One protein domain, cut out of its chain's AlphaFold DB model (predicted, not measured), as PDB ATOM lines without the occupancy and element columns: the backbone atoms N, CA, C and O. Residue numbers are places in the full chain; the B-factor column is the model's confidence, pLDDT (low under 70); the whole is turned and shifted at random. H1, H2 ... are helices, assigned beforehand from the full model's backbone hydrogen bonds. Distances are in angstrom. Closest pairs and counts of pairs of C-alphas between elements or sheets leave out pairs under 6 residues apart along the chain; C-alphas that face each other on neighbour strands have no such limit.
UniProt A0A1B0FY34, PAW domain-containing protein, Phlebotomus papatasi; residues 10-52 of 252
ATOM      1  N   GLU A  10      25.069  45.254 -39.138       91.12
ATOM      2  CA  GLU A  10      24.075  45.877 -38.247       91.12
ATOM      3  C   GLU A  10      23.101  44.830 -37.681       91.12
ATOM      4  O   GLU A  10      22.711  44.903 -36.517       91.12
ATOM      5  N   PHE A  11      22.778  43.800 -38.472       94.00
ATOM      6  CA  PHE A  11      21.951  42.682 -38.029       94.00
ATOM      7  C   PHE A  11      22.597  41.909 -36.872       94.00
ATOM      8  O   PHE A  11      21.955  41.665 -35.848       94.00
ATOM      9  N   GLU A  12      23.877  41.549 -36.993       93.69
ATOM     10  CA  GLU A  12      24.599  40.857 -35.922       93.69
ATOM     11  C   GLU A  12      24.700  41.711 -34.662       93.69
ATOM     12  O   GLU A  12      24.482  41.198 -33.563       93.69
ATOM     13  N   LEU A  13      24.980  43.007 -34.816       93.81
ATOM     14  CA  LEU A  13      25.085  43.941 -33.700       93.81
ATOM     15  C   LEU A  13      23.768  44.035 -32.921       93.81
ATOM     16  O   LEU A  13      23.762  43.862 -31.701       93.81
ATOM     17  N   ILE A  14      22.648  44.250 -33.618       93.88
ATOM     18  CA  ILE A  14      21.315  44.321 -33.003       93.88
ATOM     19  C   ILE A  14      20.986  43.000 -32.307       93.88
ATOM     20  O   ILE A  14      20.581  42.999 -31.143       93.88
ATOM     21  N   ARG A  15      21.223  41.867 -32.978       96.06
ATOM     22  CA  ARG A  15      20.976  40.537 -32.410       96.06
ATOM     23  C   ARG A  15      21.745  40.325 -31.103       96.06
ATOM     24  O   ARG A  15      21.186  39.798 -30.144       96.06
ATOM     25  N   VAL A  16      23.018  40.722 -31.048       95.44
ATOM     26  CA  VAL A  16      23.845  40.600 -29.837       95.44
ATOM     27  C   VAL A  16      23.340  41.522 -28.727       95.44
ATOM     28  O   VAL A  16      23.200  41.070 -27.591       95.44
ATOM     29  N   ILE A  17      23.009  42.778 -29.040       94.62
ATOM     30  CA  ILE A  17      22.474  43.736 -28.060       94.62
ATOM     31  C   ILE A  17      21.176  43.213 -27.435       94.62
ATOM     32  O   ILE A  17      21.033  43.246 -26.212       94.62
ATOM     33  N   LEU A  18      20.255  42.684 -28.247       93.38
ATOM     34  CA  LEU A  18      18.992  42.125 -27.763       93.38
ATOM     35  C   LEU A  18      19.215  40.907 -26.858       93.38
ATOM     36  O   LEU A  18      18.640  40.852 -25.774       93.38
ATOM     37  N   LYS A  19      20.127  39.997 -27.225       94.62
ATOM     38  CA  LYS A  19      20.497  38.854 -26.370       94.62
ATOM     39  C   LYS A  19      21.101  39.283 -25.030       94.62
ATOM     40  O   LYS A  19      20.822  38.677 -23.998       94.62
ATOM     41  N   ILE A  20      21.952  40.312 -25.022       94.19
ATOM     42  CA  ILE A  20      22.525  40.851 -23.776       94.19
ATOM     43  C   ILE A  20      21.419  41.468 -22.918       94.19
ATOM     44  O   ILE A  20      21.389  41.245 -21.707       94.19
ATOM     45  N   ARG A  21      20.506  42.221 -23.540       91.81
ATOM     46  CA  ARG A  21      19.378  42.858 -22.860       91.81
ATOM     47  C   ARG A  21      18.479  41.827 -22.187       91.81
ATOM     48  O   ARG A  21      18.204  41.973 -21.004       91.81
ATOM     49  N   GLU A  22      18.101  40.779 -22.908       90.25
ATOM     50  CA  GLU A  22      17.293  39.674 -22.389       90.25
ATOM     51  C   GLU A  22      17.950  39.029 -21.160       90.25
ATOM     52  O   GLU A  22      17.335  38.933 -20.100       90.25
ATOM     53  N   LYS A  23      19.249  38.703 -21.243       92.25
ATOM     54  CA  LYS A  23      19.998  38.150 -20.101       92.25
ATOM     55  C   LYS A  23      20.031  39.085 -18.893       92.25
ATOM     56  O   LYS A  23      19.950  38.620 -17.763       92.25
ATOM     57  N   LYS A  24      20.190  40.392 -19.112       89.00
ATOM     58  CA  LYS A  24      20.294  41.391 -18.036       89.00
ATOM     59  C   LYS A  24      18.943  41.785 -17.438       89.00
ATOM     60  O   LYS A  24      18.924  42.339 -16.346       89.00
ATOM     61  N   GLN A  25      17.844  41.530 -18.143       89.19
ATOM     62  CA  GLN A  25      16.486  41.850 -17.695       89.19
ATOM     63  C   GLN A  25      15.724  40.634 -17.156       89.19
ATOM     64  O   GLN A  25      14.594  40.797 -16.710       89.19
ATOM     65  N   LYS A  26      16.338  39.444 -17.148       87.38
ATOM     66  CA  LYS A  26      15.706  38.188 -16.719       87.38
ATOM     67  C   LYS A  26      15.112  38.247 -15.303       87.38
ATOM     68  O   LYS A  26      14.013  37.752 -15.100       87.38
ATOM     69  N   ASP A  27      15.797  38.913 -14.373       88.38
ATOM     70  CA  ASP A  27      15.385  39.028 -12.963       88.38
ATOM     71  C   ASP A  27      14.775  40.407 -12.637       88.38
ATOM     72  O   ASP A  27      14.846  40.903 -11.512       88.38
ATOM     73  N   CYS A  28      14.233  41.095 -13.645       87.75
ATOM     74  CA  CYS A  28      13.720  42.451 -13.500       87.75
ATOM     75  C   CYS A  28      12.224  42.451 -13.163       87.75
ATOM     76  O   CYS A  28      11.442  41.726 -13.772       87.75
ATOM     77  N   SER A  29      11.803  43.312 -12.233       91.31
ATOM     78  CA  SER A  29      10.381  43.456 -11.910       91.31
ATOM     79  C   SER A  29       9.584  43.999 -13.099       91.31
ATOM     80  O   SER A  29      10.096  44.766 -13.919       91.31
ATOM     81  N   GLU A  30       8.298  43.658 -13.174       89.75
ATOM     82  CA  GLU A  30       7.425  44.083 -14.275       89.75
ATOM     83  C   GLU A  30       7.356  45.617 -14.409       89.75
ATOM     84  O   GLU A  30       7.444  46.169 -15.509       89.75
ATOM     85  N   ALA A  31       7.296  46.325 -13.275       90.12
ATOM     86  CA  ALA A  31       7.337  47.785 -13.235       90.12
ATOM     87  C   ALA A  31       8.638  48.346 -13.838       90.12
ATOM     88  O   ALA A  31       8.619  49.320 -14.597       90.12
ATOM     89  N   ARG A  32       9.780  47.708 -13.551       88.06
ATOM     90  CA  ARG A  32      11.076  48.116 -14.096       88.06
ATOM     91  C   ARG A  32      11.194  47.788 -15.583       88.06
ATOM     92  O   ARG A  32      11.729  48.613 -16.322       88.06
ATOM     93  N   MET A  33      10.652  46.659 -16.042       88.00
ATOM     94  CA  MET A  33      10.587  46.330 -17.471       88.00
ATOM     95  C   MET A  33       9.776  47.364 -18.259       88.00
ATOM     96  O   MET A  33      10.268  47.882 -19.263       88.00
ATOM     97  N   LYS A  34       8.586  47.749 -17.772       90.06
ATOM     98  CA  LYS A  34       7.756  48.803 -18.389       90.06
ATOM     99  C   LYS A  34       8.498  50.140 -18.485       90.06
ATOM    100  O   LYS A  34       8.482  50.785 -19.534       90.06
ATOM    101  N   PHE A  35       9.209  50.531 -17.426       92.94
ATOM    102  CA  PHE A  35      10.047  51.732 -17.440       92.94
ATOM    103  C   PHE A  35      11.157  51.657 -18.500       92.94
ATOM    104  O   PHE A  35      11.342  52.597 -19.274       92.94
ATOM    105  N   LEU A  36      11.888  50.540 -18.562       90.19
ATOM    106  CA  LEU A  36      12.988  50.355 -19.514       90.19
ATOM    107  C   LEU A  36      12.501  50.332 -20.968       90.19
ATOM    108  O   LEU A  36      13.190  50.860 -21.842       90.19
ATOM    109  N   ALA A  37      11.317  49.775 -21.228       89.50
ATOM    110  CA  ALA A  37      10.685  49.813 -22.543       89.50
ATOM    111  C   ALA A  37      10.355  51.254 -22.960       89.50
ATOM    112  O   ALA A  37      10.754  51.686 -24.043       89.50
ATOM    113  N   LYS A  38       9.724  52.034 -22.069       91.25
ATOM    114  CA  LYS A  38       9.432  53.456 -22.314       91.25
ATOM    115  C   LYS A  38      10.708  54.266 -22.561       91.25
ATOM    116  O   LYS A  38      10.746  55.079 -23.480       91.25
ATOM    117  N   ARG A  39      11.767  54.016 -21.785       92.25
ATOM    118  CA  ARG A  39      13.066  54.678 -21.969       92.25
ATOM    119  C   ARG A  39      13.715  54.307 -23.301       92.25
ATOM    120  O   ARG A  39      14.186  55.190 -24.001       92.25
ATOM    121  N   THR A  40      13.682  53.028 -23.674       91.25
ATOM    122  CA  THR A  40      14.202  52.559 -24.970       91.25
ATOM    123  C   THR A  40      13.483  53.248 -26.127       91.25
ATOM    124  O   THR A  40      14.129  53.653 -27.086       91.25
ATOM    125  N   LEU A  41      12.157  53.397 -26.047       91.31
ATOM    126  CA  LEU A  41      11.393  54.102 -27.072       91.31
ATOM    127  C   LEU A  41      11.831  55.568 -27.189       91.31
ATOM    128  O   LEU A  41      12.054  56.039 -28.298       91.31
ATOM    129  N   ALA A  42      12.008  56.264 -26.063       89.19
ATOM    130  CA  ALA A  42      12.500  57.640 -26.060       89.19
ATOM    131  C   ALA A  42      13.909  57.756 -26.671       89.19
ATOM    132  O   ALA A  42      14.125  58.606 -27.528       89.19
ATOM    133  N   GLU A  43      14.830  56.857 -26.301       87.44
ATOM    134  CA  GLU A  43      16.184  56.789 -26.873       87.44
ATOM    135  C   GLU A  43      16.142  56.555 -28.398       87.44
ATOM    136  O   GLU A  43      16.884  57.185 -29.145       87.44
ATOM    137  N   LEU A  44      15.260  55.673 -28.888       90.25
ATOM    138  CA  LEU A  44      15.101  55.425 -30.327       90.25
ATOM    139  C   LEU A  44      14.568  56.652 -31.067       90.25
ATOM    140  O   LEU A  44      15.070  56.963 -32.143       90.25
ATOM    141  N   VAL A  45      13.582  57.345 -30.494       90.12
ATOM    142  CA  VAL A  45      13.055  58.596 -31.058       90.12
ATOM    143  C   VAL A  45      14.162  59.646 -31.125       90.12
ATOM    144  O   VAL A  45      14.365  60.240 -32.179       90.12
ATOM    145  N   GLU A  46      14.932  59.822 -30.050       85.12
ATOM    146  CA  GLU A  46      16.064  60.754 -30.013       85.12
ATOM    147  C   GLU A  46      17.122  60.422 -31.077       85.12
ATOM    148  O   GLU A  46      17.594  61.309 -31.781       85.12
ATOM    149  N   LEU A  47      17.444  59.137 -31.270       85.06
ATOM    150  CA  LEU A  47      18.399  58.685 -32.288       85.06
ATOM    151  C   LEU A  47      17.901  58.865 -33.731       85.06
ATOM    152  O   LEU A  47      18.722  58.912 -34.650       85.06
ATOM    153  N   MET A  48      16.584  58.929 -33.945       84.56
ATOM    154  CA  MET A  48      15.992  59.197 -35.261       84.56
ATOM    155  C   MET A  48      15.939  60.694 -35.588       84.56
ATOM    156  O   MET A  48      15.885  61.055 -36.764       84.56
ATOM    157  N   VAL A  49      15.984  61.565 -34.578       82.81
ATOM    158  CA  VAL A  49      15.972  63.018 -34.764       82.81
ATOM    159  C   VAL A  49      17.406  63.519 -34.935       82.81
ATOM    160  O   VAL A  49      18.179  63.630 -33.986       82.81
ATOM    161  N   MET A  50      17.777  63.858 -36.170       67.44
ATOM    162  CA  MET A  50      19.035  64.561 -36.421       67.44
ATOM    163  C   MET A  50      18.894  66.020 -35.993       67.44
ATOM    164  O   MET A  50      18.275  66.817 -36.693       67.44
ATOM    165  N   ARG A  51      19.482  66.370 -34.846       79.50
ATOM    166  CA  ARG A  51      19.673  67.772 -34.468       79.50
ATOM    167  C   ARG A  51      20.837  68.377 -35.238       79.50
ATOM    168  O   ARG A  51      21.848  67.706 -35.464       79.50
ATOM    169  N   GLU A  52      20.717  69.651 -35.580       78.75
ATOM    170  CA  GLU A  52      21.865  70.404 -36.064       78.75
ATOM    171  C   GLU A  52      22.846  70.622 -34.900       78.75
ATOM    172  O   GLU A  52      22.430  71.031 -33.810       78.75
TER     173      GLU A  52
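Overview. This is residues 10 to 52 of the 252 residues of the protein "PAW domain-containing protein" of Phlebotomus papatasi (UniProt A0A1B0FY34). Two helices, H1 and then H2, make an open V: they come near each other only where a tight turn joins them, and their far ends spread away from that corner. H2 is the longer arm, and a short tail, residues 49 to 52, carries its line onward. The printed part has 43 residues with two named helices and no named strand, and its class is all helix. It is loose, with a radius of gyration of the C-alphas of 12.6 A, and only just flat, spanning 39 by 26 by 10 A.

Along the chain. Find C-alpha 10 at (24.075, 45.877, -38.247); here H1 begins, and it runs through residues 10 to 25, 22.3 A from first to last C-alpha. Residues 26 to 29 then lead to C-alpha 30 at (7.425, 44.083, -14.275), where H2 begins. H2 holds residues 30 to 48 and measures 27.2 A, ending at C-alpha 48 at (15.992, 59.197, -35.261).

Arrangement. Look first at Gln 25 and Met 33, whose C-alphas, 7.4 A apart, are the closest of H1 and H2. The two helices are close but not clearly touching, with 1 pair of C-alphas within 8 A. They run opposite ways at a shallow tilt of 25 degrees. Their centres are 15.2 A apart. In the backbones of H1 and H2, every O i to N i+4 pair is within hydrogen-bond range.

Size, cuts and confidence. The two C-alphas farthest apart are those of Asp 27 and Glu 52, at 39.5 A. Residues 10 to 24 of H1 stand free, and so do residues 37 to 52, of which 37 to 48 belong to H2. The link from H1 to H2 is tight, and the printed part has no cut. The mean pLDDT of the printed part is 89.5; look at residue 50 for the one printed residue under 70.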